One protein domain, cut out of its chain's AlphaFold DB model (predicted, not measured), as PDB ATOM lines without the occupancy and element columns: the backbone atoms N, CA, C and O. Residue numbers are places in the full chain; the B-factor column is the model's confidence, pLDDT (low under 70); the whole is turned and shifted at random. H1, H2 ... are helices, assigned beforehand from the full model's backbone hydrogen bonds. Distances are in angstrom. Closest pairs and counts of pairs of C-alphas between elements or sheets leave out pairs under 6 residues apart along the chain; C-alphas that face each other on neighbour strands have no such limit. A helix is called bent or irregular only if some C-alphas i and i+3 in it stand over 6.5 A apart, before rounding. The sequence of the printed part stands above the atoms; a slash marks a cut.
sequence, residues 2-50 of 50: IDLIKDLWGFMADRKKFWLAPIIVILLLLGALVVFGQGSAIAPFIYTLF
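AT A GLANCE: This is residues 2 to 50 of the 50 residues of an uncharacterized protein of Burkholderiaceae bacterium (UniProt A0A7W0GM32). Picture a stretched, open Z: one long helix, H2, makes the slanting bar, and the helices H1 and H3 turn off from its two ends, toward opposite sides of it. No helix packs on another, and residues 2 to 8 and 10 to 14 of H1 and residues 19 to 32 of H2 stand free. The printed part has 49 residues with three named helices in the order H1, H2, H3, no named strand, and the class is all helix. It is extended, with a radius of gyration of the C-alphas of 17.2 A, and the C-alphas span 47 by 21 by 9 A, a rod.

HOW THE PARTS SIT: Start with H1, residues 2 to 14, and go on to H2, residues 17 to 37: they are close but not clearly touching, with the closest C-alphas, of Met 12 and Phe 18, 6.8 A apart. Their lines are about perpendicular at 72 degrees, only just. At the far end of H2 look for H3, residues 43 to 49, also close but not clearly touching: the closest C-alphas, of Gly 37 and Ala 43, are 5.7 A apart. H2 and H3 run opposite ways at a steep tilt of 55 degrees. H1 and H3 are apart. In H1 every O i to N i+4 pair is within hydrogen-bond range; in H2 14 of 17 are, and in H3 2 of 3.

IN THESE COORDINATES: Find C-alpha 2 at (140.040, 92.349, 80.755); from there H1 runs 18.7 A to Asp 14. H2 begins with Lys 17 at (154.439, 106.027, 84.770) and runs 31.7 A to Gly 37. It is irregular, only just: C-alphas 17 and 20 are 7.0 A apart. H3 ends at C-alpha 49, (146.996, 124.017, 111.122).

THE WHOLE: The C-alphas farthest apart, of Asp 3 and Thr 48, are 48.8 A apart. The printed part has no cut, and both links are tight. Mean pLDDT of the printed part is 80.3; look for values under 70 at residues 17, 38 to 42, 44 to 47 and 49 to 50.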
ATOM      1  N   ILE A   2     139.072  92.458  79.647       85.19
ATOM      2  CA  ILE A   2     140.040  92.349  80.755       85.19
ATOM      3  C   ILE A   2     141.494  92.315  80.257       85.19
ATOM      4  O   ILE A   2     142.353  92.950  80.863       85.19
ATOM      5  N   ASP A   3     141.757  91.663  79.123       89.81
ATOM      6  CA  ASP A   3     143.105  91.588  78.538       89.81
ATOM      7  C   ASP A   3     143.642  92.962  78.117       89.81
ATOM      8  O   ASP A   3     144.781  93.297  78.413       89.81
ATOM      9  N   LEU A   4     142.782  93.824  77.563       88.44
ATOM     10  CA  LEU A   4     143.143  95.195  77.186       88.44
ATOM     11  C   LEU A   4     143.570  96.038  78.401       88.44
ATOM     12  O   LEU A   4     144.519  96.815  78.322       88.44
ATOM     13  N   ILE A   5     142.884  95.879  79.539       88.50
ATOM     14  CA  ILE A   5     143.238  96.574  80.787       88.50
ATOM     15  C   ILE A   5     144.570  96.046  81.334       88.50
ATOM     16  O   ILE A   5     145.387  96.838  81.804       88.50
ATOM     17  N   LYS A   6     144.817  94.733  81.246       87.56
ATOM     18  CA  LYS A   6     146.098  94.121  81.638       87.56
ATOM     19  C   LYS A   6     147.264  94.613  80.783       87.56
ATOM     20  O   LYS A   6     148.287  94.989  81.349       87.56
ATOM     21  N   ASP A   7     147.095  94.669  79.465       87.38
ATOM     22  CA  ASP A   7     148.136  95.144  78.548       87.38
ATOM     23  C   ASP A   7     148.458  96.624  78.782       87.38
ATOM     24  O   ASP A   7     149.625  97.012  78.861       87.38
ATOM     25  N   LEU A   8     147.430  97.455  78.989       85.81
ATOM     26  CA  LEU A   8     147.611  98.861  79.360       85.81
ATOM     27  C   LEU A   8     148.332  99.011  80.705       85.81
ATOM     28  O   LEU A   8     149.213  99.862  80.838       85.81
ATOM     29  N   TRP A   9     147.996  98.181  81.694       82.50
ATOM     30  CA  TRP A   9     148.656  98.192  82.999       82.50
ATOM     31  C   TRP A   9     150.132  97.784  82.904       82.50
ATOM     32  O   TRP A   9     150.987  98.464  83.475       82.50
ATOM     33  N   GLY A  10     150.442  96.735  82.136       83.81
ATOM     34  CA  GLY A  10     151.816  96.305  81.854       83.81
ATOM     35  C   GLY A  10     152.631  97.401  81.163       83.81
ATOM     36  O   GLY A  10     153.719  97.753  81.615       83.81
ATOM     37  N   PHE A  11     152.055  98.057  80.155       83.25
ATOM     38  CA  PHE A  11     152.707  99.156  79.442       83.25
ATOM     39  C   PHE A  11     152.986 100.382  80.332       83.25
ATOM     40  O   PHE A  11     154.001 101.069  80.169       83.25
ATOM     41  N   MET A  12     152.095 100.683  81.283       81.50
ATOM     42  CA  MET A  12     152.326 101.734  82.282       81.50
ATOM     43  C   MET A  12     153.415 101.349  83.297       81.50
ATOM     44  O   MET A  12     154.171 102.235  83.718       81.50
ATOM     45  N   ALA A  13     153.525 100.059  83.638       79.06
ATOM     46  CA  ALA A  13     154.563  99.502  84.511       79.06
ATOM     47  C   ALA A  13     155.955  99.625  83.906       79.06
ATOM     48  O   ALA A  13     156.842 100.210  84.532       79.06
ATOM     49  N   ASP A  14     156.112  99.173  82.665       82.44
ATOM     50  CA  ASP A  14     157.394  99.188  81.960       82.44
ATOM     51  C   ASP A  14     157.918 100.614  81.756       82.44
ATOM     52  O   ASP A  14     159.118 100.875  81.847       82.44
ATOM     53  N   ARG A  15     157.015 101.583  81.554       82.62
ATOM     54  CA  ARG A  15     157.376 103.002  81.404       82.62
ATOM     55  C   ARG A  15     157.547 103.752  82.730       82.62
ATOM     56  O   ARG A  15     157.732 104.968  82.699       82.62
ATOM     57  N   LYS A  16     157.450 103.073  83.882       70.69
ATOM     58  CA  LYS A  16     157.476 103.661  85.240       70.69
ATOM     59  C   LYS A  16     156.510 104.843  85.441       70.69
ATOM     60  O   LYS A  16     156.723 105.680  86.317       70.69
ATOM     61  N   LYS A  17     155.414 104.919  84.674       68.06
ATOM     62  CA  LYS A  17     154.439 106.027  84.770       68.06
ATOM     63  C   LYS A  17     153.614 106.003  86.065       68.06
ATOM     64  O   LYS A  17     152.899 106.960  86.346       68.06
ATOM     65  N   PHE A  18     153.772 104.975  86.902       74.12
ATOM     66  CA  PHE A  18     153.202 104.897  88.254       74.12
ATOM     67  C   PHE A  18     153.777 105.906  89.252       74.12
ATOM     68  O   PHE A  18     153.367 105.918  90.406       74.12
ATOM     69  N   TRP A  19     154.681 106.786  88.824       79.00
ATOM     70  CA  TRP A  19     155.202 107.878  89.645       79.00
ATOM     71  C   TRP A  19     154.109 108.767  90.260       79.00
ATOM     72  O   TRP A  19     154.279 109.291  91.355       79.00
ATOM     73  N   LEU A  20     152.957 108.891  89.592       81.62
ATOM     74  CA  LEU A  20     151.811 109.648  90.101       81.62
ATOM     75  C   LEU A  20     150.947 108.864  91.098       81.62
ATOM     76  O   LEU A  20     150.198 109.478  91.849       81.62
ATOM     77  N   ALA A  21     151.049 107.532  91.139       87.12
ATOM     78  CA  ALA A  21     150.262 106.701  92.047       87.12
ATOM     79  C   ALA A  21     150.411 107.114  93.525       87.12
ATOM     80  O   ALA A  21     149.380 107.325  94.162       87.12
ATOM     81  N   PRO A  22     151.625 107.318  94.083       87.50
ATOM     82  CA  PRO A  22     151.763 107.777  95.466       87.50
ATOM     83  C   PRO A  22     151.130 109.155  95.709       87.50
ATOM     84  O   PRO A  22     150.505 109.357  96.746       87.50
ATOM     85  N   ILE A  23     151.210 110.081  94.747       91.00
ATOM     86  CA  ILE A  23     150.577 111.408  94.858       91.00
ATOM     87  C   ILE A  23     149.051 111.270  94.879       91.00
ATOM     88  O   ILE A  23     148.391 111.857  95.732       91.00
ATOM     89  N   ILE A  24     148.488 110.458  93.982       92.12
ATOM     90  CA  ILE A  24     147.045 110.192  93.919       92.12
ATOM     91  C   ILE A  24     146.555 109.558  95.226       92.12
ATOM     92  O   ILE A  24     145.515 109.959  95.743       92.12
ATOM     93  N   VAL A  25     147.311 108.613  95.792       94.44
ATOM     94  CA  VAL A  25     146.984 107.987  97.082       94.44
ATOM     95  C   VAL A  25     146.957 109.024  98.204       94.44
ATOM     96  O   VAL A  25     145.992 109.057  98.965       94.44
ATOM     97  N   ILE A  26     147.960 109.903  98.291       94.94
ATOM     98  CA  ILE A  26     147.985 110.970  99.304       94.94
ATOM     99  C   ILE A  26     146.793 111.917  99.124       94.94
ATOM    100  O   ILE A  26     146.118 112.232 100.101       94.94
ATOM    101  N   LEU A  27     146.486 112.330  97.893       94.50
ATOM    102  CA  LEU A  27     145.342 113.202  97.614       94.50
ATOM    103  C   LEU A  27     144.008 112.548  97.997       94.50
ATOM    104  O   LEU A  27     143.145 113.218  98.557       94.50
ATOM    105  N   LEU A  28     143.848 111.247  97.751       95.38
ATOM    106  CA  LEU A  28     142.663 110.498  98.176       95.38
ATOM    107  C   LEU A  28     142.564 110.400  99.700       95.38
ATOM    108  O   LEU A  28     141.475 110.580 100.240       95.38
ATOM    109  N   LEU A  29     143.678 110.159 100.396       93.12
ATOM    110  CA  LEU A  29     143.710 110.129 101.861       93.12
ATOM    111  C   LEU A  29     143.346 111.492 102.458       93.12
ATOM    112  O   LEU A  29     142.542 111.552 103.384       93.12
ATOM    113  N   LEU A  30     143.885 112.581 101.904       90.00
ATOM    114  CA  LEU A  30     143.549 113.944 102.321       90.00
ATOM    115  C   LEU A  30     142.082 114.276 102.024       90.00
ATOM    116  O   LEU A  30     141.389 114.811 102.885       90.00
ATOM    117  N   GLY A  31     141.577 113.912 100.843       88.38
ATOM    118  CA  GLY A  31     140.167 114.086 100.493       88.38
ATOM    119  C   GLY A  31     139.237 113.315 101.430       88.38
ATOM    120  O   GLY A  31     138.262 113.873 101.927       88.38
ATOM    121  N   ALA A  32     139.574 112.061 101.746       88.75
ATOM    122  CA  ALA A  32     138.843 111.259 102.720       88.75
ATOM    123  C   ALA A  32     138.879 111.904 104.113       88.75
ATOM    124  O   ALA A  32     137.832 112.051 104.740       88.75
ATOM    125  N   LEU A  33     140.049 112.355 104.574       84.75
ATOM    126  CA  LEU A  33     140.198 113.068 105.843       84.75
ATOM    127  C   LEU A  33     139.288 114.303 105.906       84.75
ATOM    128  O   LEU A  33     138.639 114.526 106.920       84.75
ATOM    129  N   VAL A  34     139.201 115.081 104.826       82.12
ATOM    130  CA  VAL A  34     138.342 116.273 104.754       82.12
ATOM    131  C   VAL A  34     136.858 115.900 104.761       82.12
ATOM    132  O   VAL A  34     136.075 116.538 105.462       82.12
ATOM    133  N   VAL A  35     136.448 114.873 104.016       83.94
ATOM    134  CA  VAL A  35     135.040 114.433 103.966       83.94
ATOM    135  C   VAL A  35     134.591 113.864 105.314       83.94
ATOM    136  O   VAL A  35     133.534 114.239 105.815       83.94
ATOM    137  N   PHE A  36     135.401 113.006 105.937       81.31
ATOM    138  CA  PHE A  36     135.076 112.395 107.231       81.31
ATOM    139  C   PHE A  36     135.381 113.311 108.430       81.31
ATOM    140  O   PHE A  36     134.825 113.125 109.511       81.31
ATOM    141  N   GLY A  37     136.236 114.319 108.254       76.94
ATOM    142  CA  GLY A  37     136.627 115.279 109.286       76.94
ATOM    143  C   GLY A  37     135.591 116.373 109.555       76.94
ATOM    144  O   GLY A  37     135.556 116.894 110.664       76.94
ATOM    145  N   GLN A  38     134.716 116.683 108.590       65.94
ATOM    146  CA  GLN A  38     133.708 117.754 108.697       65.94
ATOM    147  C   GLN A  38     132.695 117.564 109.842       65.94
ATOM    148  O   GLN A  38     132.210 118.551 110.386       65.94
ATOM    149  N   GLY A  39     132.389 116.321 110.232       66.56
ATOM    150  CA  GLY A  39     131.496 116.000 111.361       66.56
ATOM    151  C   GLY A  39     132.211 115.490 112.617       66.56
ATOM    152  O   GLY A  39     131.558 115.047 113.559       66.56
ATOM    153  N   SER A  40     133.544 115.489 112.620       64.06
ATOM    154  CA  SER A  40     134.370 114.860 113.650       64.06
ATOM    155  C   SER A  40     134.907 115.893 114.644       64.06
ATOM    156  O   SER A  40     135.195 117.031 114.273       64.06
ATOM    157  N   ALA A  41     135.167 115.473 115.888       65.81
ATOM    158  CA  ALA A  41     135.923 116.243 116.887       65.81
ATOM    159  C   ALA A  41     137.334 116.670 116.407       65.81
ATOM    160  O   ALA A  41     138.027 117.410 117.098       65.81
ATOM    161  N   ILE A  42     137.755 116.210 115.222       65.88
ATOM    162  CA  ILE A  42     138.997 116.559 114.526       65.88
ATOM    163  C   ILE A  42     138.904 117.919 113.800       65.88
ATOM    164  O   ILE A  42     139.935 118.556 113.590       65.88
ATOM    165  N   ALA A  43     137.705 118.415 113.462       70.38
ATOM    166  CA  ALA A  43     137.526 119.680 112.733       70.38
ATOM    167  C   ALA A  43     138.296 120.887 113.332       70.38
ATOM    168  O   ALA A  43     138.963 121.587 112.569       70.38
ATOM    169  N   PRO A  44     138.320 121.118 114.663       68.75
ATOM    170  CA  PRO A  44     139.075 122.226 115.264       68.75
ATOM    171  C   PRO A  44     140.598 122.121 115.077       68.75
ATOM    172  O   PRO A  44     141.291 123.134 115.017       68.75
ATOM    173  N   PHE A  45     141.136 120.905 114.962       69.38
ATOM    174  CA  PHE A  45     142.567 120.681 114.740       69.38
ATOM    175  C   PHE A  45     142.967 120.963 113.290       69.38
ATOM    176  O   PHE A  45     144.080 121.407 113.036       69.38
ATOM    177  N   ILE A  46     142.050 120.757 112.337       68.62
ATOM    178  CA  ILE A  46     142.273 121.128 110.935       68.62
ATOM    179  C   ILE A  46     142.351 122.654 110.820       68.62
ATOM    180  O   ILE A  46     143.321 123.166 110.278       68.62
ATOM    181  N   TYR A  47     141.396 123.390 111.395       67.19
ATOM    182  CA  TYR A  47     141.365 124.858 111.311       67.19
ATOM    183  C   TYR A  47     142.517 125.585 112.017       67.19
ATOM    184  O   TYR A  47     142.689 126.773 111.793       67.19
ATOM    185  N   THR A  48     143.278 124.917 112.886       70.56
ATOM    186  CA  THR A  48     144.429 125.527 113.581       70.56
ATOM    187  C   THR A  48     145.763 125.285 112.874       70.56
ATOM    188  O   THR A  48     146.744 125.952 113.190       70.56
ATOM    189  N   LEU A  49     145.815 124.336 111.933       64.94
ATOM    190  CA  LEU A  49     146.996 124.017 111.122       64.94
ATOM    191  C   LEU A  49     147.079 124.831 109.816       64.94
ATOM    192  O   LEU A  49     148.136 124.833 109.186       64.94
ATOM    193  N   PHE A  50     145.985 125.485 109.418       59.12
ATOM    194  CA  PHE A  50     145.879 126.383 108.262       59.12
ATOM    195  C   PHE A  50     145.706 127.830 108.726       59.12
ATOM    196  O   PHE A  50     146.227 128.722 108.022       59.12
TER     197      PHE A  50